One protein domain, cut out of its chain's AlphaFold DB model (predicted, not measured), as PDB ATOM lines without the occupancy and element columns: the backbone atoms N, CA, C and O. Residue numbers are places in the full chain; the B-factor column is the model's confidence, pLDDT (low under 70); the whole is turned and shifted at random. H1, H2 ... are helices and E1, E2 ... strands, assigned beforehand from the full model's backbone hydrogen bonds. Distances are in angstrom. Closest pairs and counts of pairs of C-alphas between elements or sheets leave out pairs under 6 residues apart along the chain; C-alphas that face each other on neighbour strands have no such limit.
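Overview. This is residues 31 to 196 of the 492 residues of the protein "Pyridoxal phosphate enzyme, YggS family" of Ancylostoma caninum (UniProt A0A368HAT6). A strongly twisted, curled wall of five parallel strands has a curved row of four helices, H2, H3, H4 and H5, over one face, H3 only grazing it. H1 lies beyond edge strand E1 at one end, and H6 lies near edge strand E5 at the other. The printed part has 166 residues with six named helices and five named strands, in the order H1 E1 H2 E2 H3 E3 H4 E4 H5 E5 H6, class mixed; the strands lie E1 E2 E3 E4 E5 across the sheet. It is compact, with a radius of gyration of the C-alphas of 16.2 A and spans of 45 by 39 by 28 A.

Arrangement. Residues 35 to 36 pair in parallel with residues 56 to 57 of E1, residues 55 to 58. H1, residues 42 to 50, is only just not on the sheet, with 4 pairs of C-alphas within 10 A. H2, residues 61 to 70, is on the sheet over E2, residues 79 to 82, at a height of 9.7 A, along the strands. N 56 and O 79 of E1 and E2 are within hydrogen-bond range at 2.9 A. H3, residues 91 to 99, touches H2 at a shallow tilt of 27 degrees, closest at the C-alphas of Val 61 and Ile 97, 6.2 A. E3, residues 103 to 109, is the parallel neighbour of E2, with N 104 and O 80 within hydrogen-bond range at 2.8 A. H4, residues 112 to 125, is over E4, residues 129 to 134, at a height of 9.1 A, on the same face as H2. Its residues 117 to 122 alone touch H3, closest at the C-alphas of Gly 95 and Glu 121, 6.2 A. N 132 and O 106 of E4 and E3 are 2.8 A apart. H5, residues 151 to 161, is over E4 and E5, residues 165 to 171, at a height of 9.0 A. N 168 and O 131 of E5 and E4 are 2.8 A apart. H6, residues 184 to 194, only grazes the sheet with residues 186 to 190. Four strand-helix-strand units, parallel neighbour strands with a helix between, have right-handed crossovers: E1 H2 E2, E2 H3 E3, E3 H4 E4 and E4 H5 E5. In the six helices every O i to N i+4 pair is within hydrogen-bond range.

Along the chain. H1 begins at C-alpha 42, (150.654, 135.214, 256.500). H4 is 20.0 A long, E5 15.8 A, E4 15.7 A, H5 15.4 A, H6 15.1 A and E3 15.0 A. H6 ends at C-alpha 194, (172.581, 149.391, 224.716).

Size, cuts and confidence. The C-alphas of Asp 43 and Gly 196, the two farthest apart, are 47.3 A apart. The printed part has no cut. The links E4 to H5 and E5 to H6 are long. Mean pLDDT of the printed part is 81.1; residues 88 to 89, 138 to 144 and 174 to 196 are under 70.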
ATOM      1  N   CYS A  31     154.635 144.630 232.853       71.94
ATOM      2  CA  CYS A  31     154.885 145.177 234.182       71.94
ATOM      3  C   CYS A  31     154.458 144.138 235.229       71.94
ATOM      4  O   CYS A  31     153.342 143.625 235.164       71.94
ATOM      5  N   ASN A  32     155.347 143.813 236.169       81.00
ATOM      6  CA  ASN A  32     155.038 142.915 237.280       81.00
ATOM      7  C   ASN A  32     154.953 143.736 238.569       81.00
ATOM      8  O   ASN A  32     155.913 144.415 238.931       81.00
ATOM      9  N   LEU A  33     153.828 143.639 239.274       86.50
ATOM     10  CA  LEU A  33     153.674 144.198 240.615       86.50
ATOM     11  C   LEU A  33     154.377 143.293 241.632       86.50
ATOM     12  O   LEU A  33     154.050 142.110 241.707       86.50
ATOM     13  N   VAL A  34     155.282 143.845 242.442       89.25
ATOM     14  CA  VAL A  34     155.871 143.162 243.606       89.25
ATOM     15  C   VAL A  34     155.220 143.718 244.873       89.25
ATOM     16  O   VAL A  34     155.383 144.893 245.192       89.25
ATOM     17  N   ALA A  35     154.465 142.889 245.598       90.50
ATOM     18  CA  ALA A  35     153.788 143.297 246.828       90.50
ATOM     19  C   ALA A  35     154.717 143.116 248.038       90.50
ATOM     20  O   ALA A  35     155.125 142.000 248.348       90.50
ATOM     21  N   VAL A  36     155.067 144.199 248.734       90.25
ATOM     22  CA  VAL A  36     155.975 144.133 249.892       90.25
ATOM     23  C   VAL A  36     155.215 143.693 251.142       90.25
ATOM     24  O   VAL A  36     154.297 144.384 251.583       90.25
ATOM     25  N   SER A  37     155.614 142.569 251.736       89.38
ATOM     26  CA  SER A  37     154.899 141.913 252.841       89.38
ATOM     27  C   SER A  37     155.580 142.030 254.208       89.38
ATOM     28  O   SER A  37     155.105 141.427 255.177       89.38
ATOM     29  N   LYS A  38     156.637 142.845 254.328       85.38
ATOM     30  CA  LYS A  38     157.318 143.111 255.609       85.38
ATOM     31  C   LYS A  38     156.313 143.494 256.698       85.38
ATOM     32  O   LYS A  38     155.420 144.305 256.446       85.38
ATOM     33  N   THR A  39     156.467 142.918 257.888       87.50
ATOM     34  CA  THR A  39     155.601 143.131 259.061       87.50
ATOM     35  C   THR A  39     154.121 142.764 258.880       87.50
ATOM     36  O   THR A  39     153.296 143.093 259.737       87.50
ATOM     37  N   LYS A  40     153.751 142.084 257.784       89.69
ATOM     38  CA  LYS A  40     152.381 141.611 257.536       89.69
ATOM     39  C   LYS A  40     152.233 140.119 257.846       89.69
ATOM     40  O   LYS A  40     153.136 139.350 257.503       89.69
ATOM     41  N   PRO A  41     151.108 139.709 258.465       90.88
ATOM     42  CA  PRO A  41     150.834 138.308 258.765       90.88
ATOM     43  C   PRO A  41     150.581 137.497 257.489       90.88
ATOM     44  O   PRO A  41     150.161 138.039 256.462       90.88
ATOM     45  N   ILE A  42     150.796 136.185 257.593       92.81
ATOM     46  CA  ILE A  42     150.654 135.214 256.500       92.81
ATOM     47  C   ILE A  42     149.249 135.253 255.884       92.81
ATOM     48  O   ILE A  42     149.132 135.231 254.663       92.81
ATOM     49  N   ASP A  43     148.199 135.428 256.691       91.69
ATOM     50  CA  ASP A  43     146.808 135.466 256.214       91.69
ATOM     51  C   ASP A  43     146.562 136.548 255.155       91.69
ATOM     52  O   ASP A  43     145.819 136.332 254.197       91.69
ATOM     53  N   LEU A  44     147.212 137.713 255.283       91.19
ATOM     54  CA  LEU A  44     147.108 138.767 254.271       91.19
ATOM     55  C   LEU A  44     147.833 138.375 252.982       91.19
ATOM     56  O   LEU A  44     147.365 138.712 251.901       91.19
ATOM     57  N   ILE A  45     148.949 137.652 253.075       91.88
ATOM     58  CA  ILE A  45     149.711 137.174 251.913       91.88
ATOM     59  C   ILE A  45     148.900 136.120 251.156       91.88
ATOM     60  O   ILE A  45     148.797 136.202 249.934       91.88
ATOM     61  N   THR A  46     148.268 135.188 251.873       92.81
ATOM     62  CA  THR A  46     147.349 134.202 251.293       92.81
ATOM     63  C   THR A  46     146.166 134.895 250.618       92.81
ATOM     64  O   THR A  46     145.885 134.626 249.455       92.81
ATOM     65  N   ALA A  47     145.559 135.891 251.272       91.31
ATOM     66  CA  ALA A  47     144.471 136.661 250.671       91.31
ATOM     67  C   ALA A  47     144.897 137.354 249.360       91.31
ATOM     68  O   ALA A  47     144.163 137.305 248.370       91.31
ATOM     69  N   CYS A  48     146.092 137.956 249.316       90.38
ATOM     70  CA  CYS A  48     146.682 138.515 248.093       90.38
ATOM     71  C   CYS A  48     146.914 137.441 247.018       90.38
ATOM     72  O   CYS A  48     146.696 137.675 245.826       90.38
ATOM     73  N   TYR A  49     147.385 136.264 247.427       92.88
ATOM     74  CA  TYR A  49     147.652 135.148 246.530       92.88
ATOM     75  C   TYR A  49     146.372 134.641 245.854       92.88
ATOM     76  O   TYR A  49     146.375 134.398 244.641       92.88
ATOM     77  N   ASP A  50     145.264 134.576 246.589       91.25
ATOM     78  CA  ASP A  50     143.965 134.136 246.073       91.25
ATOM     79  C   ASP A  50     143.437 135.042 244.951       91.25
ATOM     80  O   ASP A  50     142.778 134.573 244.024       91.25
ATOM     81  N   VAL A  51     143.791 136.334 244.968       89.19
ATOM     82  CA  VAL A  51     143.441 137.291 243.900       89.19
ATOM     83  C   VAL A  51     144.467 137.364 242.768       89.19
ATOM     84  O   VAL A  51     144.381 138.233 241.903       89.19
ATOM     85  N   GLY A  52     145.424 136.435 242.733       89.56
ATOM     86  CA  GLY A  52     146.371 136.289 241.628       89.56
ATOM     87  C   GLY A  52     147.726 136.960 241.842       89.56
ATOM     88  O   GLY A  52     148.584 136.852 240.963       89.56
ATOM     89  N   GLN A  53     147.979 137.595 242.993       92.19
ATOM     90  CA  GLN A  53     149.312 138.121 243.297       92.19
ATOM     91  C   GLN A  53     150.303 136.960 243.454       92.19
ATOM     92  O   GLN A  53     150.027 135.959 244.116       92.19
ATOM     93  N   ARG A  54     151.466 137.062 242.809       92.81
ATOM     94  CA  ARG A  54     152.498 136.007 242.854       92.81
ATOM     95  C   ARG A  54     153.850 136.514 243.324       92.81
ATOM     96  O   ARG A  54     154.571 135.761 243.960       92.81
ATOM     97  N   HIS A  55     154.195 137.761 243.024       92.94
ATOM     98  CA  HIS A  55     155.497 138.330 243.355       92.94
ATOM     99  C   HIS A  55     155.428 139.084 244.688       92.94
ATOM    100  O   HIS A  55     154.649 140.031 244.817       92.94
ATOM    101  N   PHE A  56     156.231 138.681 245.669       93.06
ATOM    102  CA  PHE A  56     156.232 139.284 247.003       93.06
ATOM    103  C   PHE A  56     157.634 139.710 247.425       93.06
ATOM    104  O   PHE A  56     158.596 138.993 247.170       93.06
ATOM    105  N   GLY A  57     157.741 140.880 248.052       92.38
ATOM    106  CA  GLY A  57     159.001 141.473 248.494       92.38
ATOM    107  C   GLY A  57     159.192 141.375 250.004       92.38
ATOM    108  O   GLY A  57     158.317 141.805 250.756       92.38
ATOM    109  N   GLU A  58     160.351 140.881 250.444       91.50
ATOM    110  CA  GLU A  58     160.722 140.818 251.861       91.50
ATOM    111  C   GLU A  58     162.034 141.541 252.171       91.50
ATOM    112  O   GLU A  58     163.024 141.447 251.439       91.50
ATOM    113  N   ASN A  59     162.034 142.250 253.302       89.69
ATOM    114  CA  ASN A  59     163.172 143.054 253.758       89.69
ATOM    115  C   ASN A  59     164.014 142.339 254.820       89.69
ATOM    116  O   ASN A  59     165.200 142.634 254.959       89.69
ATOM    117  N   TYR A  60     163.408 141.445 255.602       88.19
ATOM    118  CA  TYR A  60     164.058 140.782 256.727       88.19
ATOM    119  C   TYR A  60     164.249 139.302 256.415       88.19
ATOM    120  O   TYR A  60     163.299 138.607 256.076       88.19
ATOM    121  N   VAL A  61     165.480 138.809 256.568       90.19
ATOM    122  CA  VAL A  61     165.826 137.405 256.276       90.19
ATOM    123  C   VAL A  61     165.000 136.425 257.109       90.19
ATOM    124  O   VAL A  61     164.614 135.383 256.602       90.19
ATOM    125  N   GLN A  62     164.710 136.770 258.367       89.25
ATOM    126  CA  GLN A  62     163.911 135.930 259.264       89.25
ATOM    127  C   GLN A  62     162.457 135.823 258.793       89.25
ATOM    128  O   GLN A  62     161.943 134.716 258.702       89.25
ATOM    129  N   GLU A  63     161.829 136.947 258.427       90.69
ATOM    130  CA  GLU A  63     160.464 136.933 257.884       90.69
ATOM    131  C   GLU A  63     160.406 136.193 256.544       90.69
ATOM    132  O   GLU A  63     159.469 135.435 256.311       90.69
ATOM    133  N   LEU A  64     161.414 136.369 255.679       93.06
ATOM    134  CA  LEU A  64     161.507 135.621 254.425       93.06
ATOM    135  C   LEU A  64     161.597 134.116 254.696       93.06
ATOM    136  O   LEU A  64     160.845 133.354 254.101       93.06
ATOM    137  N   GLU A  65     162.493 133.686 255.584       92.31
ATOM    138  CA  GLU A  65     162.677 132.276 255.939       92.31
ATOM    139  C   GLU A  65     161.382 131.685 256.513       92.31
ATOM    140  O   GLU A  65     160.907 130.667 256.019       92.31
ATOM    141  N   GLU A  66     160.758 132.352 257.482       92.75
ATOM    142  CA  GLU A  66     159.516 131.899 258.113       92.75
ATOM    143  C   GLU A  66     158.360 131.789 257.106       92.75
ATOM    144  O   GLU A  66     157.750 130.726 256.958       92.75
ATOM    145  N   LYS A  67     158.084 132.865 256.360       93.38
ATOM    146  CA  LYS A  67     156.944 132.927 255.435       93.38
ATOM    147  C   LYS A  67     157.136 132.025 254.225       93.38
ATOM    148  O   LYS A  67     156.170 131.413 253.780       93.38
ATOM    149  N   SER A  68     158.355 131.932 253.689       93.31
ATOM    150  CA  SER A  68     158.624 131.092 252.516       93.31
ATOM    151  C   SER A  68     158.405 129.611 252.802       93.31
ATOM    152  O   SER A  68     157.834 128.933 251.954       93.31
ATOM    153  N   HIS A  69     158.772 129.125 253.992       93.69
ATOM    154  CA  HIS A  69     158.498 127.744 254.394       93.69
ATOM    155  C   HIS A  69     157.015 127.534 254.717       93.69
ATOM    156  O   HIS A  69     156.414 126.589 254.214       93.69
ATOM    157  N   ALA A  70     156.402 128.433 255.495       93.00
ATOM    158  CA  ALA A  70     155.000 128.297 255.890       93.00
ATOM    159  C   ALA A  70     154.030 128.324 254.693       93.00
ATOM    160  O   ALA A  70     153.005 127.647 254.706       93.00
ATOM    161  N   LEU A  71     154.352 129.092 253.647       93.00
ATOM    162  CA  LEU A  71     153.511 129.247 252.459       93.00
ATOM    163  C   LEU A  71     153.896 128.333 251.294       93.00
ATOM    164  O   LEU A  71     153.221 128.373 250.267       93.00
ATOM    165  N   GLN A  72     154.943 127.515 251.418       92.06
ATOM    166  CA  GLN A  72     155.426 126.689 250.308       92.06
ATOM    167  C   GLN A  72     154.356 125.710 249.801       92.06
ATOM    168  O   GLN A  72     154.194 125.552 248.592       92.06
ATOM    169  N   GLU A  73     153.626 125.071 250.716       89.81
ATOM    170  CA  GLU A  73     152.596 124.081 250.375       89.81
ATOM    171  C   GLU A  73     151.252 124.735 250.036       89.81
ATOM    172  O   GLU A  73     150.563 124.304 249.112       89.81
ATOM    173  N   VAL A  74     150.897 125.804 250.755       89.88
ATOM    174  CA  VAL A  74     149.608 126.503 250.613       89.88
ATOM    175  C   VAL A  74     149.583 127.379 249.357       89.88
ATOM    176  O   VAL A  74     148.591 127.415 248.631       89.88
ATOM    177  N   CYS A  75     150.693 128.058 249.064       91.69
ATOM    178  CA  CYS A  75     150.815 129.038 247.988       91.69
ATOM    179  C   CYS A  75     152.058 128.761 247.111       91.69
ATOM    180  O   CYS A  75     152.941 129.619 246.992       91.69
ATOM    181  N   PRO A  76     152.139 127.602 246.429       90.25
ATOM    182  CA  PRO A  76     153.350 127.162 245.724       90.25
ATOM    183  C   PRO A  76     153.764 128.073 244.557       90.25
ATOM    184  O   PRO A  76     154.904 128.029 244.101       90.25
ATOM    185  N   GLY A  77     152.852 128.914 244.056       92.00
ATOM    186  CA  GLY A  77     153.126 129.866 242.980       92.00
ATOM    187  C   GLY A  77     153.803 131.168 243.421       92.00
ATOM    188  O   GLY A  77     154.053 132.020 242.564       92.00
ATOM    189  N   ILE A  78     154.043 131.369 244.723       94.75
ATOM    190  CA  ILE A  78     154.706 132.577 245.222       94.75
ATOM    191  C   ILE A  78     156.138 132.652 244.691       94.75
ATOM    192  O   ILE A  78     156.850 131.659 244.615       94.75
ATOM    193  N   LYS A  79     156.556 133.863 244.334       94.81
ATOM    194  CA  LYS A  79     157.905 134.226 243.920       94.81
ATOM    195  C   LYS A  79     158.424 135.277 244.881       94.81
ATOM    196  O   LYS A  79     157.912 136.398 244.895       94.81
ATOM    197  N   TRP A  80     159.424 134.918 245.676       95.25
ATOM    198  CA  TRP A  80     159.986 135.816 246.678       95.25
ATOM    199  C   TRP A  80     161.110 136.675 246.106       95.25
ATOM    200  O   TRP A  80     162.053 136.177 245.494       95.25
ATOM    201  N   HIS A  81     161.011 137.974 246.347       93.62
ATOM    202  CA  HIS A  81     162.002 138.984 246.023       93.62
ATOM    203  C   HIS A  81     162.636 139.434 247.331       93.62
ATOM    204  O   HIS A  81     161.962 140.002 248.194       93.62
ATOM    205  N   TYR A  82     163.931 139.197 247.503       93.56
ATOM    206  CA  TYR A  82     164.633 139.778 248.639       93.56
ATOM    207  C   TYR A  82     165.041 141.214 248.302       93.56
ATOM    208  O   TYR A  82     165.896 141.442 247.444       93.56
ATOM    209  N   ILE A  83     164.420 142.173 248.990       89.25
ATOM    210  CA  ILE A  83     164.597 143.622 248.793       89.25
ATOM    211  C   ILE A  83     165.225 144.305 250.028       89.25
ATOM    212  O   ILE A  83     165.229 145.529 250.160       89.25
ATOM    213  N   GLY A  84     165.735 143.513 250.974       86.31
ATOM    214  CA  GLY A  84     166.421 143.982 252.177       86.31
ATOM    215  C   GLY A  84     167.909 144.241 251.959       86.31
ATOM    216  O   GLY A  84     168.533 143.642 251.088       86.31
ATOM    217  N   LYS A  85     168.529 145.083 252.791       83.81
ATOM    218  CA  LYS A  85     169.984 145.302 252.728       83.81
ATOM    219  C   LYS A  85     170.735 144.011 253.073       83.81
ATOM    220  O   LYS A  85     170.486 143.399 254.115       83.81
ATOM    221  N   VAL A  86     171.673 143.606 252.222       79.81
ATOM    222  CA  VAL A  86     172.536 142.445 252.477       79.81
ATOM    223  C   VAL A  86     173.664 142.863 253.418       79.81
ATOM    224  O   VAL A  86     174.438 143.765 253.120       79.81
ATOM    225  N   GLN A  87     173.767 142.215 254.579       74.44
ATOM    226  CA  GLN A  87     174.873 142.443 255.511       74.44
ATOM    227  C   GLN A  87     176.038 141.509 255.151       74.44
ATOM    228  O   GLN A  87     176.012 140.333 255.513       74.44
ATOM    229  N   SER A  88     177.080 142.025 254.488       65.50
ATOM    230  CA  SER A  88     178.228 141.227 254.004       65.50
ATOM    231  C   SER A  88     178.962 140.457 255.113       65.50
ATOM    232  O   SER A  88     179.579 139.431 254.858       65.50
ATOM    233  N   ASN A  89     178.872 140.910 256.366       68.81
ATOM    234  CA  ASN A  89     179.549 140.275 257.503       68.81
ATOM    235  C   ASN A  89     178.845 139.004 258.010       68.81
ATOM    236  O   ASN A  89     179.365 138.328 258.894       68.81
ATOM    237  N   LYS A  90     177.655 138.673 257.493       73.06
ATOM    238  CA  LYS A  90     176.847 137.545 257.972       73.06
ATOM    239  C   LYS A  90     176.565 136.558 256.844       73.06
ATOM    240  O   LYS A  90     175.450 136.478 256.338       73.06
ATOM    241  N   VAL A  91     177.578 135.761 256.498       73.06
ATOM    242  CA  VAL A  91     177.485 134.672 255.502       73.06
ATOM    243  C   VAL A  91     176.302 133.739 255.797       73.06
ATOM    244  O   VAL A  91     175.604 133.317 254.879       73.06
ATOM    245  N   SER A  92     176.018 133.477 257.078       78.81
ATOM    246  CA  SER A  92     174.882 132.651 257.504       78.81
ATOM    247  C   SER A  92     173.525 133.196 257.044       78.81
ATOM    248  O   SER A  92     172.638 132.413 256.722       78.81
ATOM    249  N   LEU A  93     173.361 134.522 256.961       84.50
ATOM    250  CA  LEU A  93     172.127 135.133 256.464       84.50
ATOM    251  C   LEU A  93     171.979 134.967 254.951       84.50
ATOM    252  O   LEU A  93     170.878 134.699 254.486       84.50
ATOM    253  N   ILE A  94     173.069 135.068 254.189       85.38
ATOM    254  CA  ILE A  94     173.045 134.827 252.737       85.38
ATOM    255  C   ILE A  94     172.672 133.373 252.451       85.38
ATOM    256  O   ILE A  94     171.798 133.117 251.628       85.38
ATOM    257  N   GLY A  95     173.255 132.432 253.201       86.69
ATOM    258  CA  GLY A  95     172.885 131.022 253.127       86.69
ATOM    259  C   GLY A  95     171.384 130.800 253.340       86.69
ATOM    260  O   GLY A  95     170.781 130.078 252.547       86.69
ATOM    261  N   LYS A  96     170.791 131.469 254.344       89.12
ATOM    262  CA  LYS A  96     169.350 131.428 254.659       89.12
ATOM    263  C   LYS A  96     168.469 131.994 253.548       89.12
ATOM    264  O   LYS A  96     167.483 131.357 253.174       89.12
ATOM    265  N   ILE A  97     168.848 133.146 252.987       88.38
ATOM    266  CA  ILE A  97     168.163 133.731 251.826       88.38
ATOM    267  C   ILE A  97     168.164 132.707 250.687       88.38
ATOM    268  O   ILE A  97     167.099 132.322 250.222       88.38
ATOM    269  N   CYS A  98     169.331 132.174 250.312       88.44
ATOM    270  CA  CYS A  98     169.456 131.211 249.213       88.44
ATOM    271  C   CYS A  98     168.764 129.857 249.465       88.44
ATOM    272  O   CYS A  98     168.500 129.138 248.506       88.44
ATOM    273  N   SER A  99     168.497 129.466 250.721       90.00
ATOM    274  CA  SER A  99     167.668 128.283 251.036       90.00
ATOM    275  C   SER A  99     166.174 128.541 251.011       90.00
ATOM    276  O   SER A  99     165.428 127.569 251.048       90.00
ATOM    277  N   SER A 100     165.736 129.799 251.011       90.62
ATOM    278  CA  SER A 100     164.316 130.114 251.134       90.62
ATOM    279  C   SER A 100     163.548 129.526 249.940       90.62
ATOM    280  O   SER A 100     163.919 129.798 248.789       90.62
ATOM    281  N   PRO A 101     162.507 128.707 250.177       90.38
ATOM    282  CA  PRO A 101     161.692 128.146 249.112       90.38
ATOM    283  C   PRO A 101     161.136 129.222 248.185       90.38
ATOM    284  O   PRO A 101     160.738 130.300 248.624       90.38
ATOM    285  N   SER A 102     161.109 128.925 246.888       91.06
ATOM    286  CA  SER A 102     160.586 129.825 245.855       91.06
ATOM    287  C   SER A 102     161.214 131.231 245.836       91.06
ATOM    288  O   SER A 102     160.574 132.199 245.409       91.06
ATOM    289  N   LEU A 103     162.479 131.357 246.267       93.31
ATOM    290  CA  LEU A 103     163.270 132.562 246.027       93.31
ATOM    291  C   LEU A 103     163.404 132.788 244.519       93.31
ATOM    292  O   LEU A 103     163.939 131.952 243.791       93.31
ATOM    293  N   PHE A 104     162.908 133.930 244.060       93.38
ATOM    294  CA  PHE A 104     162.932 134.317 242.659       93.38
ATOM    295  C   PHE A 104     164.166 135.155 242.339       93.38
ATOM    296  O   PHE A 104     164.888 134.839 241.396       93.38
ATOM    297  N   CYS A 105     164.437 136.196 243.131       92.31
ATOM    298  CA  CYS A 105     165.612 137.038 242.936       92.31
ATOM    299  C   CYS A 105     166.027 137.811 244.194       92.31
ATOM    300  O   CYS A 105     165.262 137.965 245.150       92.31
ATOM    301  N   VAL A 106     167.248 138.344 244.153       93.06
ATOM    302  CA  VAL A 106     167.780 139.303 245.133       93.06
ATOM    303  C   VAL A 106     167.985 140.643 244.441       93.06
ATOM    304  O   VAL A 106     168.704 140.708 243.447       93.06
ATOM    305  N   GLU A 107     167.380 141.712 244.957       88.88
ATOM    306  CA  GLU A 107     167.371 143.012 244.269       88.88
ATOM    307  C   GLU A 107     168.324 144.068 244.844       88.88
ATOM    308  O   GLU A 107     168.390 145.190 244.347       88.88
ATOM    309  N   THR A 108     169.073 143.724 245.888       88.19
ATOM    310  CA  THR A 108     169.846 144.681 246.698       88.19
ATOM    311  C   THR A 108     171.356 144.478 246.609       88.19
ATOM    312  O   THR A 108     172.101 144.754 247.555       88.19
ATOM    313  N   ILE A 109     171.848 143.968 245.477       89.38
ATOM    314  CA  ILE A 109     173.285 143.761 245.282       89.38
ATOM    315  C   ILE A 109     173.981 145.116 245.093       89.38
ATOM    316  O   ILE A 109     173.691 145.852 244.154       89.38
ATOM    317  N   GLU A 110     174.914 145.436 245.993       87.88
ATOM    318  CA  GLU A 110     175.645 146.716 246.029       87.88
ATOM    319  C   GLU A 110     177.179 146.563 245.989       87.88
ATOM    320  O   GLU A 110     177.892 147.559 246.002       87.88
ATOM    321  N   SER A 111     177.731 145.341 245.965       89.19
ATOM    322  CA  SER A 111     179.191 145.142 245.947       89.19
ATOM    323  C   SER A 111     179.623 143.818 245.308       89.19
ATOM    324  O   SER A 111     178.863 142.848 245.295       89.19
ATOM    325  N   GLN A 112     180.878 143.749 244.845       90.94
ATOM    326  CA  GLN A 112     181.491 142.506 244.340       90.94
ATOM    327  C   GLN A 112     181.520 141.416 245.417       90.94
ATOM    328  O   GLN A 112     181.170 140.273 245.148       90.94
ATOM    329  N   LYS A 113     181.790 141.795 246.676       89.88
ATOM    330  CA  LYS A 113     181.751 140.871 247.819       89.88
ATOM    331  C   LYS A 113     180.395 140.181 247.954       89.88
ATOM    332  O   LYS A 113     180.347 138.988 248.231       89.88
ATOM    333  N   HIS A 114     179.289 140.906 247.749       88.38
ATOM    334  CA  HIS A 114     177.961 140.287 247.745       88.38
ATOM    335  C   HIS A 114     177.834 139.269 246.611       88.38
ATOM    336  O   HIS A 114     177.368 138.159 246.856       88.38
ATOM    337  N   CYS A 115     178.295 139.614 245.408       89.69
ATOM    338  CA  CYS A 115     178.257 138.722 244.251       89.69
ATOM    339  C   CYS A 115     179.016 137.417 244.525       89.69
ATOM    340  O   CYS A 115     178.450 136.344 244.348       89.69
ATOM    341  N   ASP A 116     180.234 137.495 245.059       91.81
ATOM    342  CA  ASP A 116     181.045 136.315 245.378       91.81
ATOM    343  C   ASP A 116     180.380 135.417 246.421       91.81
ATOM    344  O   ASP A 116     180.344 134.192 246.280       91.81
ATOM    345  N   MET A 117     179.815 136.025 247.466       90.44
ATOM    346  CA  MET A 117     179.131 135.292 248.528       90.44
ATOM    347  C   MET A 117     177.882 134.576 248.005       90.44
ATOM    348  O   MET A 117     177.706 133.390 248.282       90.44
ATOM    349  N   PHE A 118     177.037 135.262 247.230       91.69
ATOM    350  CA  PHE A 118     175.860 134.641 246.620       91.69
ATOM    351  C   PHE A 118     176.262 133.567 245.604       91.69
ATOM    352  O   PHE A 118     175.706 132.473 245.639       91.69
ATOM    353  N   ASN A 119     177.263 133.819 244.757       93.44
ATOM    354  CA  ASN A 119     177.742 132.857 243.767       93.44
ATOM    355  C   ASN A 119     178.242 131.560 244.421       93.44
ATOM    356  O   ASN A 119     177.886 130.476 243.965       93.44
ATOM    357  N   LYS A 120     178.998 131.665 245.522       92.88
ATOM    358  CA  LYS A 120     179.497 130.513 246.286       92.88
ATOM    359  C   LYS A 120     178.378 129.724 246.971       92.88
ATOM    360  O   LYS A 120     178.426 128.498 247.020       92.88
ATOM    361  N   GLU A 121     177.370 130.399 247.524       91.44
ATOM    362  CA  GLU A 121     176.218 129.710 248.126       91.44
ATOM    363  C   GLU A 121     175.332 129.034 247.072       91.44
ATOM    364  O   GLU A 121     174.823 127.939 247.310       91.44
ATOM    365  N   MET A 122     175.184 129.644 245.896       92.12
ATOM    366  CA  MET A 122     174.435 129.066 244.780       92.12
ATOM    367  C   MET A 122     175.178 127.904 244.108       92.12
ATOM    368  O   MET A 122     174.538 126.933 243.707       92.12
ATOM    369  N   GLU A 123     176.514 127.935 244.087       92.44
ATOM    370  CA  GLU A 123     177.359 126.819 243.641       92.44
ATOM    371  C   GLU A 123     177.093 125.549 244.456       92.44
ATOM    372  O   GLU A 123     176.820 124.490 243.895       92.44
ATOM    373  N   LYS A 124     177.072 125.666 245.793       91.62
ATOM    374  CA  LYS A 124     176.755 124.547 246.701       91.62
ATOM    375  C   LYS A 124     175.373 123.947 246.440       91.62
ATOM    376  O   LYS A 124     175.150 122.774 246.717       91.62
ATOM    377  N   ARG A 125     174.439 124.767 245.951       87.81
ATOM    378  CA  ARG A 125     173.042 124.399 245.685       87.81
ATOM    379  C   ARG A 125     172.802 123.965 244.242       87.81
ATOM    380  O   ARG A 125     171.686 123.559 243.935       87.81
ATOM    381  N   GLN A 126     173.811 124.068 243.374       89.81
ATOM    382  CA  GLN A 126     173.726 123.753 241.945       89.81
ATOM    383  C   GLN A 126     172.542 124.449 241.250       89.81
ATOM    384  O   GLN A 126     171.843 123.858 240.429       89.81
ATOM    385  N   SER A 127     172.297 125.713 241.599       89.25
ATOM    386  CA  SER A 127     171.185 126.502 241.068       89.25
ATOM    387  C   SER A 127     171.661 127.894 240.659       89.25
ATOM    388  O   SER A 127     172.704 128.358 241.110       89.25
ATOM    389  N   VAL A 128     170.900 128.559 239.788       91.06
ATOM    390  CA  VAL A 128     171.217 129.900 239.286       91.06
ATOM    391  C   VAL A 128     170.231 130.905 239.865       91.06
ATOM    392  O   VAL A 128     169.023 130.739 239.703       91.06
ATOM    393  N   LEU A 129     170.746 131.956 240.504       92.19
ATOM    394  CA  LEU A 129     169.936 133.007 241.123       92.19
ATOM    395  C   LEU A 129     169.908 134.269 240.259       92.19
ATOM    396  O   LEU A 129     170.958 134.767 239.848       92.19
ATOM    397  N   ASP A 130     168.714 134.815 240.028       91.81
ATOM    398  CA  ASP A 130     168.564 136.142 239.434       91.81
ATOM    399  C   ASP A 130     168.942 137.231 240.442       91.81
ATOM    400  O   ASP A 130     168.458 137.253 241.578       91.81
ATOM    401  N   VAL A 131     169.792 138.162 240.014       90.00
ATOM    402  CA  VAL A 131     170.249 139.279 240.842       90.00
ATOM    403  C   VAL A 131     170.042 140.617 240.148       90.00
ATOM    404  O   VAL A 131     170.314 140.757 238.952       90.00
ATOM    405  N   PHE A 132     169.596 141.611 240.911       89.44
ATOM    406  CA  PHE A 132     169.517 143.000 240.475       89.44
ATOM    407  C   PHE A 132     170.472 143.861 241.297       89.44
ATOM    408  O   PHE A 132     170.646 143.657 242.503       89.44
ATOM    409  N   ILE A 133     171.110 144.809 240.618       87.38
ATOM    410  CA  ILE A 133     172.055 145.741 241.233       87.38
ATOM    411  C   ILE A 133     171.294 146.980 241.682       87.38
ATOM    412  O   ILE A 133     170.648 147.634 240.862       87.38
ATOM    413  N   GLN A 134     171.388 147.316 242.965       85.50
ATOM    414  CA  GLN A 134     170.727 148.493 243.513       85.50
ATOM    415  C   GLN A 134     171.548 149.750 243.223       85.50
ATOM    416  O   GLN A 134     172.708 149.854 243.624       85.50
ATOM    417  N   VAL A 135     170.922 150.720 242.560       83.38
ATOM    418  CA  VAL A 135     171.516 152.006 242.190       83.38
ATOM    419  C   VAL A 135     170.841 153.125 242.974       83.38
ATOM    420  O   VAL A 135     169.615 153.284 242.941       83.38
ATOM    421  N   ASN A 136     171.655 153.920 243.662       80.19
ATOM    422  CA  ASN A 136     171.219 155.130 244.339       80.19
ATOM    423  C   ASN A 136     171.135 156.277 243.321       80.19
ATOM    424  O   ASN A 136     172.142 156.871 242.938       80.19
ATOM    425  N   THR A 137     169.916 156.573 242.871       70.12
ATOM    426  CA  THR A 137     169.625 157.637 241.896       70.12
ATOM    427  C   THR A 137     169.391 159.000 242.529       70.12
ATOM    428  O   THR A 137     169.398 159.995 241.812       70.12
ATOM    429  N   SER A 138     169.193 159.072 243.848       62.66
ATOM    430  CA  SER A 138     168.896 160.330 244.538       62.66
ATOM    431  C   SER A 138     170.097 160.945 245.260       62.66
ATOM    432  O   SER A 138     169.952 161.997 245.866       62.66
ATOM    433  N   GLN A 139     171.270 160.296 245.210       59.91
ATOM    434  CA  GLN A 139     172.514 160.698 245.893       59.91
ATOM    435  C   GLN A 139     172.377 160.935 247.413       59.91
ATOM    436  O   GLN A 139     173.289 161.444 248.063       59.91
ATOM    437  N   GLU A 140     171.268 160.517 248.023       58.12
ATOM    438  CA  GLU A 140     171.053 160.634 249.461       58.12
ATOM    439  C   GLU A 140     171.888 159.571 250.185       58.12
ATOM    440  O   GLU A 140     171.708 158.373 249.954       58.12
ATOM    441  N   GLN A 141     172.759 159.986 251.111       52.72
ATOM    442  CA  GLN A 141     173.645 159.074 251.858       52.72
ATOM    443  C   GLN A 141     172.891 158.017 252.686       52.72
ATOM    444  O   GLN A 141     173.459 156.989 253.051       52.72
ATOM    445  N   GLN A 142     171.613 158.260 252.994       51.31
ATOM    446  CA  GLN A 142     170.771 157.344 253.765       51.31
ATOM    447  C   GLN A 142     170.224 156.170 252.935       51.31
ATOM    448  O   GLN A 142     169.820 155.156 253.509       51.31
ATOM    449  N   LYS A 143     170.215 156.270 251.598       60.62
ATOM    450  CA  LYS A 143     169.738 155.201 250.711       60.62
ATOM    451  C   LYS A 143     170.914 154.321 250.282       60.62
ATOM    452  O   LYS A 143     171.930 154.806 249.795       60.62
ATOM    453  N   GLY A 144     170.779 153.010 250.497       62.62
ATOM    454  CA  GLY A 144     171.763 152.021 250.038       62.62
ATOM    455  C   GLY A 144     171.819 151.922 248.510       62.62
ATOM    456  O   GLY A 144     170.917 152.404 247.819       62.62
ATOM    457  N   GLY A 145     172.850 151.259 247.989       72.62
ATOM    458  CA  GLY A 145     173.081 151.116 246.551       72.62
ATOM    459  C   GLY A 145     174.301 151.875 246.032       72.62
ATOM    460  O   GLY A 145     174.853 152.756 246.691       72.62
ATOM    461  N   LEU A 146     174.729 151.496 244.831       79.62
ATOM    462  CA  LEU A 146     175.883 152.069 244.143       79.62
ATOM    463  C   LEU A 146     175.552 153.402 243.475       79.62
ATOM    464  O   LEU A 146     174.406 153.653 243.098       79.62
ATOM    465  N   SER A 147     176.576 154.231 243.267       79.81
ATOM    466  CA  SER A 147     176.472 155.368 242.354       79.81
ATOM    467  C   SER A 147     176.275 154.890 240.912       79.81
ATOM    468  O   SER A 147     176.654 153.773 240.548       79.81
ATOM    469  N   LEU A 148     175.703 155.761 240.082       75.00
ATOM    470  CA  LEU A 148     175.446 155.487 238.666       75.00
ATOM    471  C   LEU A 148     176.715 155.095 237.897       75.00
ATOM    472  O   LEU A 148     176.647 154.206 237.053       75.00
ATOM    473  N   ASP A 149     177.862 155.686 238.237       75.06
ATOM    474  CA  ASP A 149     179.140 155.425 237.563       75.06
ATOM    475  C   ASP A 149     179.690 154.022 237.845       75.06
ATOM    476  O   ASP A 149     180.277 153.398 236.969       75.06
ATOM    477  N   ASN A 150     179.462 153.495 239.054       80.00
ATOM    478  CA  ASN A 150     180.002 152.201 239.488       80.00
ATOM    479  C   ASN A 150     179.078 151.015 239.150       80.00
ATOM    480  O   ASN A 150     179.482 149.853 239.232       80.00
ATOM    481  N   ALA A 151     177.814 151.281 238.810       81.25
ATOM    482  CA  ALA A 151     176.826 150.241 238.535       81.25
ATOM    483  C   ALA A 151     177.163 149.360 237.306       81.25
ATOM    484  O   ALA A 151     176.979 148.141 237.400       81.25
ATOM    485  N   PRO A 152     177.680 149.897 236.177       81.25
ATOM    486  CA  PRO A 152     178.100 149.092 235.028       81.25
ATOM    487  C   PRO A 152     179.225 148.112 235.357       81.25
ATOM    488  O   PRO A 152     179.140 146.950 234.963       81.25
ATOM    489  N   ASP A 153     180.232 148.542 236.116       82.31
ATOM    490  CA  ASP A 153     181.384 147.703 236.463       82.31
ATOM    491  C   ASP A 153     180.966 146.490 237.294       82.31
ATOM    492  O   ASP A 153     181.438 145.372 237.068       82.31
ATOM    493  N   LEU A 154     180.015 146.671 238.217       85.00
ATOM    494  CA  LEU A 154     179.462 145.547 238.967       85.00
ATOM    495  C   LEU A 154     178.603 144.626 238.082       85.00
ATOM    496  O   LEU A 154     178.627 143.410 238.266       85.00
ATOM    497  N   ALA A 155     177.885 145.164 237.092       84.31
ATOM    498  CA  ALA A 155     177.124 144.356 236.136       84.31
ATOM    499  C   ALA A 155     178.041 143.502 235.236       84.31
ATOM    500  O   ALA A 155     177.736 142.325 235.000       84.31
ATOM    501  N   CYS A 156     179.176 144.058 234.782       82.94
ATOM    502  CA  CYS A 156     180.251 143.296 234.128       82.94
ATOM    503  C   CYS A 156     180.711 142.163 235.039       82.94
ATOM    504  O   CYS A 156     180.725 141.003 234.639       82.94
ATOM    505  N   TYR A 157     181.023 142.499 236.294       87.06
ATOM    506  CA  TYR A 157     181.563 141.549 237.253       87.06
ATOM    507  C   TYR A 157     180.646 140.339 237.462       87.06
ATOM    508  O   TYR A 157     181.115 139.208 237.367       87.06
ATOM    509  N   VAL A 158     179.341 140.568 237.667       87.50
ATOM    510  CA  VAL A 158     178.339 139.493 237.797       87.50
ATOM    511  C   VAL A 158     178.294 138.623 236.541       87.50
ATOM    512  O   VAL A 158     178.215 137.403 236.642       87.50
ATOM    513  N   THR A 159     178.347 139.234 235.358       86.00
ATOM    514  CA  THR A 159     178.232 138.509 234.083       86.00
ATOM    515  C   THR A 159     179.470 137.662 233.782       86.00
ATOM    516  O   THR A 159     179.331 136.548 233.275       86.00
ATOM    517  N   ASP A 160     180.657 138.179 234.101       87.12
ATOM    518  CA  ASP A 160     181.934 137.583 233.705       87.12
ATOM    519  C   ASP A 160     182.502 136.626 234.768       87.12
ATOM    520  O   ASP A 160     183.122 135.623 234.416       87.12
ATOM    521  N   ASN A 161     182.280 136.898 236.063       90.00
ATOM    522  CA  ASN A 161     182.937 136.184 237.170       90.00
ATOM    523  C   ASN A 161     181.990 135.307 238.007       90.00
ATOM    524  O   ASN A 161     182.465 134.467 238.773       90.00
ATOM    525  N   CYS A 162     180.667 135.461 237.885       91.19
ATOM    526  CA  CYS A 162     179.697 134.749 238.727       91.19
ATOM    527  C   CYS A 162     178.818 133.780 237.908       91.19
ATOM    528  O   CYS A 162     177.687 134.122 237.567       91.19
ATOM    529  N   PRO A 163     179.278 132.549 237.605       91.50
ATOM    530  CA  PRO A 163     178.543 131.611 236.749       91.50
ATOM    531  C   PRO A 163     177.195 131.144 237.322       91.50
ATOM    532  O   PRO A 163     176.313 130.763 236.552       91.50
ATOM    533  N   ASN A 164     177.018 131.183 238.648       92.94
ATOM    534  CA  ASN A 164     175.780 130.778 239.325       92.94
ATOM    535  C   ASN A 164     174.835 131.959 239.595       92.94
ATOM    536  O   ASN A 164     173.792 131.788 240.227       92.94
ATOM    537  N   LEU A 165     175.179 133.160 239.123       91.69
ATOM    538  CA  LEU A 165     174.317 134.332 239.182       91.69
ATOM    539  C   LEU A 165     173.917 134.753 237.771       91.69
ATOM    540  O   LEU A 165     174.706 134.706 236.829       91.69
ATOM    541  N   ARG A 166     172.673 135.198 237.620       89.25
ATOM    542  CA  ARG A 166     172.180 135.787 236.379       89.25
ATOM    543  C   ARG A 166     171.822 137.242 236.629       89.25
ATOM    544  O   ARG A 166     170.947 137.546 237.433       89.25
ATOM    545  N   PHE A 167     172.494 138.144 235.921       86.00
ATOM    546  CA  PHE A 167     172.168 139.564 235.978       86.00
ATOM    547  C   PHE A 167     170.774 139.816 235.377       86.00
ATOM    548  O   PHE A 167     170.568 139.649 234.172       86.00
ATOM    549  N   GLY A 168     169.820 140.189 236.231       78.25
ATOM    550  CA  GLY A 168     168.420 140.443 235.883       78.25
ATOM    551  C   GLY A 168     168.127 141.898 235.511       78.25
ATOM    552  O   GLY A 168     167.199 142.158 234.745       78.25
ATOM    553  N   GLY A 169     168.933 142.846 236.001       83.81
ATOM    554  CA  GLY A 169     168.787 144.274 235.729       83.81
ATOM    555  C   GLY A 169     169.225 145.159 236.895       83.81
ATOM    556  O   GLY A 169     169.960 144.734 237.784       83.81
ATOM    557  N   PHE A 170     168.750 146.402 236.893       83.69
ATOM    558  CA  PHE A 170     168.987 147.358 237.973       83.69
ATOM    559  C   PHE A 170     167.730 147.540 238.817       83.69
ATOM    560  O   PHE A 170     166.615 147.486 238.299       83.69
ATOM    561  N   MET A 171     167.930 147.794 240.103       83.25
ATOM    562  CA  MET A 171     166.904 148.185 241.058       83.25
ATOM    563  C   MET A 171     167.177 149.623 241.499       83.25
ATOM    564  O   MET A 171     168.328 150.010 241.697       83.25
ATOM    565  N   THR A 172     166.132 150.427 241.681       80.06
ATOM    566  CA  THR A 172     166.259 151.705 242.383       80.06
ATOM    567  C   THR A 172     165.069 151.985 243.278       80.06
ATOM    568  O   THR A 172     163.963 151.498 243.045       80.06
ATOM    569  N   ILE A 173     165.301 152.814 244.289       72.56
ATOM    570  CA  ILE A 173     164.251 153.363 245.135       72.56
ATOM    571  C   ILE A 173     164.065 154.812 244.701       72.56
ATOM    572  O   ILE A 173     164.958 155.636 244.896       72.56
ATOM    573  N   GLY A 174     162.907 155.117 244.113       62.72
ATOM    574  CA  GLY A 174     162.557 156.485 243.739       62.72
ATOM    575  C   GLY A 174     162.602 157.419 244.950       62.72
ATOM    576  O   GLY A 174     162.247 157.033 246.068       62.72
ATOM    577  N   SER A 175     163.058 158.654 244.742       55.25
ATOM    578  CA  SER A 175     162.955 159.675 245.782       55.25
ATOM    579  C   SER A 175     161.512 160.149 245.873       55.25
ATOM    580  O   SER A 175     160.875 160.408 244.854       55.25
ATOM    581  N   PHE A 176     161.009 160.278 247.101       47.88
ATOM    582  CA  PHE A 176     159.672 160.806 247.361       47.88
ATOM    583  C   PHE A 176     159.519 162.245 246.837       47.88
ATOM    584  O   PHE A 176     158.423 162.657 246.469       47.88
ATOM    585  N   GLU A 177     160.627 162.985 246.751       43.91
ATOM    586  CA  GLU A 177     160.646 164.399 246.376       43.91
ATOM    587  C   GLU A 177     160.697 164.620 244.858       43.91
ATOM    588  O   GLU A 177     160.195 165.628 244.378       43.91
ATOM    589  N   ASN A 178     161.207 163.652 244.088       43.28
ATOM    590  CA  ASN A 178     161.479 163.803 242.655       43.28
ATOM    591  C   ASN A 178     160.787 162.713 241.826       43.28
ATOM    592  O   ASN A 178     161.416 161.737 241.408       43.28
ATOM    593  N   ARG A 179     159.487 162.906 241.560       41.47
ATOM    594  CA  ARG A 179     158.629 161.947 240.832       41.47
ATOM    595  C   ARG A 179     159.024 161.719 239.360       41.47
ATOM    596  O   ARG A 179     158.750 160.637 238.849       41.47
ATOM    597  N   CYS A 180     159.694 162.673 238.701       38.28
ATOM    598  CA  CYS A 180     160.154 162.535 237.304       38.28
ATOM    599  C   CYS A 180     161.672 162.308 237.161       38.28
ATOM    600  O   CYS A 180     162.099 161.535 236.305       38.28
ATOM    601  N   ALA A 181     162.504 162.919 238.013       37.47
ATOM    602  CA  ALA A 181     163.957 162.941 237.810       37.47
ATOM    603  C   ALA A 181     164.702 161.670 238.267       37.47
ATOM    604  O   ALA A 181     165.840 161.462 237.863       37.47
ATOM    605  N   THR A 182     164.101 160.787 239.078       47.91
ATOM    606  CA  THR A 182     164.832 159.612 239.606       47.91
ATOM    607  C   THR A 182     164.936 158.422 238.645       47.91
ATOM    608  O   THR A 182     165.803 157.571 238.834       47.91
ATOM    609  N   LEU A 183     164.111 158.354 237.592       50.09
ATOM    610  CA  LEU A 183     164.141 157.254 236.607       50.09
ATOM    611  C   LEU A 183     164.998 157.564 235.372       50.09
ATOM    612  O   LEU A 183     165.524 156.649 234.734       50.09
ATOM    613  N   PHE A 184     165.179 158.849 235.063       48.03
ATOM    614  CA  PHE A 184     165.962 159.326 233.923       48.03
ATOM    615  C   PHE A 184     167.427 158.836 233.930       48.03
ATOM    616  O   PHE A 184     167.901 158.359 232.896       48.03
ATOM    617  N   PRO A 185     168.142 158.821 235.074       50.69
ATOM    618  CA  PRO A 185     169.530 158.370 235.109       50.69
ATOM    619  C   PRO A 185     169.692 156.876 234.801       50.69
ATOM    620  O   PRO A 185     170.678 156.471 234.190       50.69
ATOM    621  N   ILE A 186     168.712 156.042 235.166       55.81
ATOM    622  CA  ILE A 186     168.732 154.600 234.865       55.81
ATOM    623  C   ILE A 186     168.344 154.336 233.416       55.81
ATOM    624  O   ILE A 186     168.923 153.457 232.782       55.81
ATOM    625  N   LEU A 187     167.407 155.107 232.867       53.47
ATOM    626  CA  LEU A 187     167.096 155.082 231.441       53.47
ATOM    627  C   LEU A 187     168.327 155.419 230.598       53.47
ATOM    628  O   LEU A 187     168.630 154.688 229.654       53.47
ATOM    629  N   ILE A 188     169.086 156.445 230.996       49.75
ATOM    630  CA  ILE A 188     170.374 156.796 230.387       49.75
ATOM    631  C   ILE A 188     171.383 155.663 230.574       49.75
ATOM    632  O   ILE A 188     172.015 155.268 229.603       49.75
ATOM    633  N   LEU A 189     171.500 155.072 231.767       54.09
ATOM    634  CA  LEU A 189     172.396 153.936 232.006       54.09
ATOM    635  C   LEU A 189     172.067 152.761 231.070       54.09
ATOM    636  O   LEU A 189     172.943 152.232 230.390       54.09
ATOM    637  N   ILE A 190     170.790 152.396 230.957       58.12
ATOM    638  CA  ILE A 190     170.301 151.335 230.069       58.12
ATOM    639  C   ILE A 190     170.523 151.705 228.596       58.12
ATOM    640  O   ILE A 190     170.914 150.845 227.800       58.12
ATOM    641  N   ALA A 191     170.308 152.964 228.213       50.03
ATOM    642  CA  ALA A 191     170.562 153.455 226.863       50.03
ATOM    643  C   ALA A 191     172.063 153.442 226.530       50.03
ATOM    644  O   ALA A 191     172.431 153.006 225.441       50.03
ATOM    645  N   CYS A 192     172.936 153.819 227.464       43.59
ATOM    646  CA  CYS A 192     174.395 153.799 227.333       43.59
ATOM    647  C   CYS A 192     174.953 152.370 227.272       43.59
ATOM    648  O   CYS A 192     175.868 152.095 226.492       43.59
ATOM    649  N   ILE A 193     174.354 151.436 228.021       54.94
ATOM    650  CA  ILE A 193     174.643 149.998 227.929       54.94
ATOM    651  C   ILE A 193     174.248 149.468 226.543       54.94
ATOM    652  O   ILE A 193     175.033 148.777 225.894       54.94
ATOM    653  N   LYS A 194     173.059 149.827 226.041       50.03
ATOM    654  CA  LYS A 194     172.581 149.391 224.716       50.03
ATOM    655  C   LYS A 194     173.343 149.989 223.543       50.03
ATOM    656  O   LYS A 194     173.590 149.286 222.569       50.03
ATOM    657  N   SER A 195     173.714 151.262 223.629       44.72
ATOM    658  CA  SER A 195     174.483 151.958 222.592       44.72
ATOM    659  C   SER A 195     175.978 151.630 222.646       44.72
ATOM    660  O   SER A 195     176.743 152.090 221.803       44.72
ATOM    661  N   GLY A 196     176.410 150.789 223.596       44.91
ATOM    662  CA  GLY A 196     177.775 150.267 223.668       44.91
ATOM    663  C   GLY A 196     178.826 151.291 224.102       44.91
ATOM    664  O   GLY A 196     180.011 150.971 224.075       44.91
TER     665      GLY A 196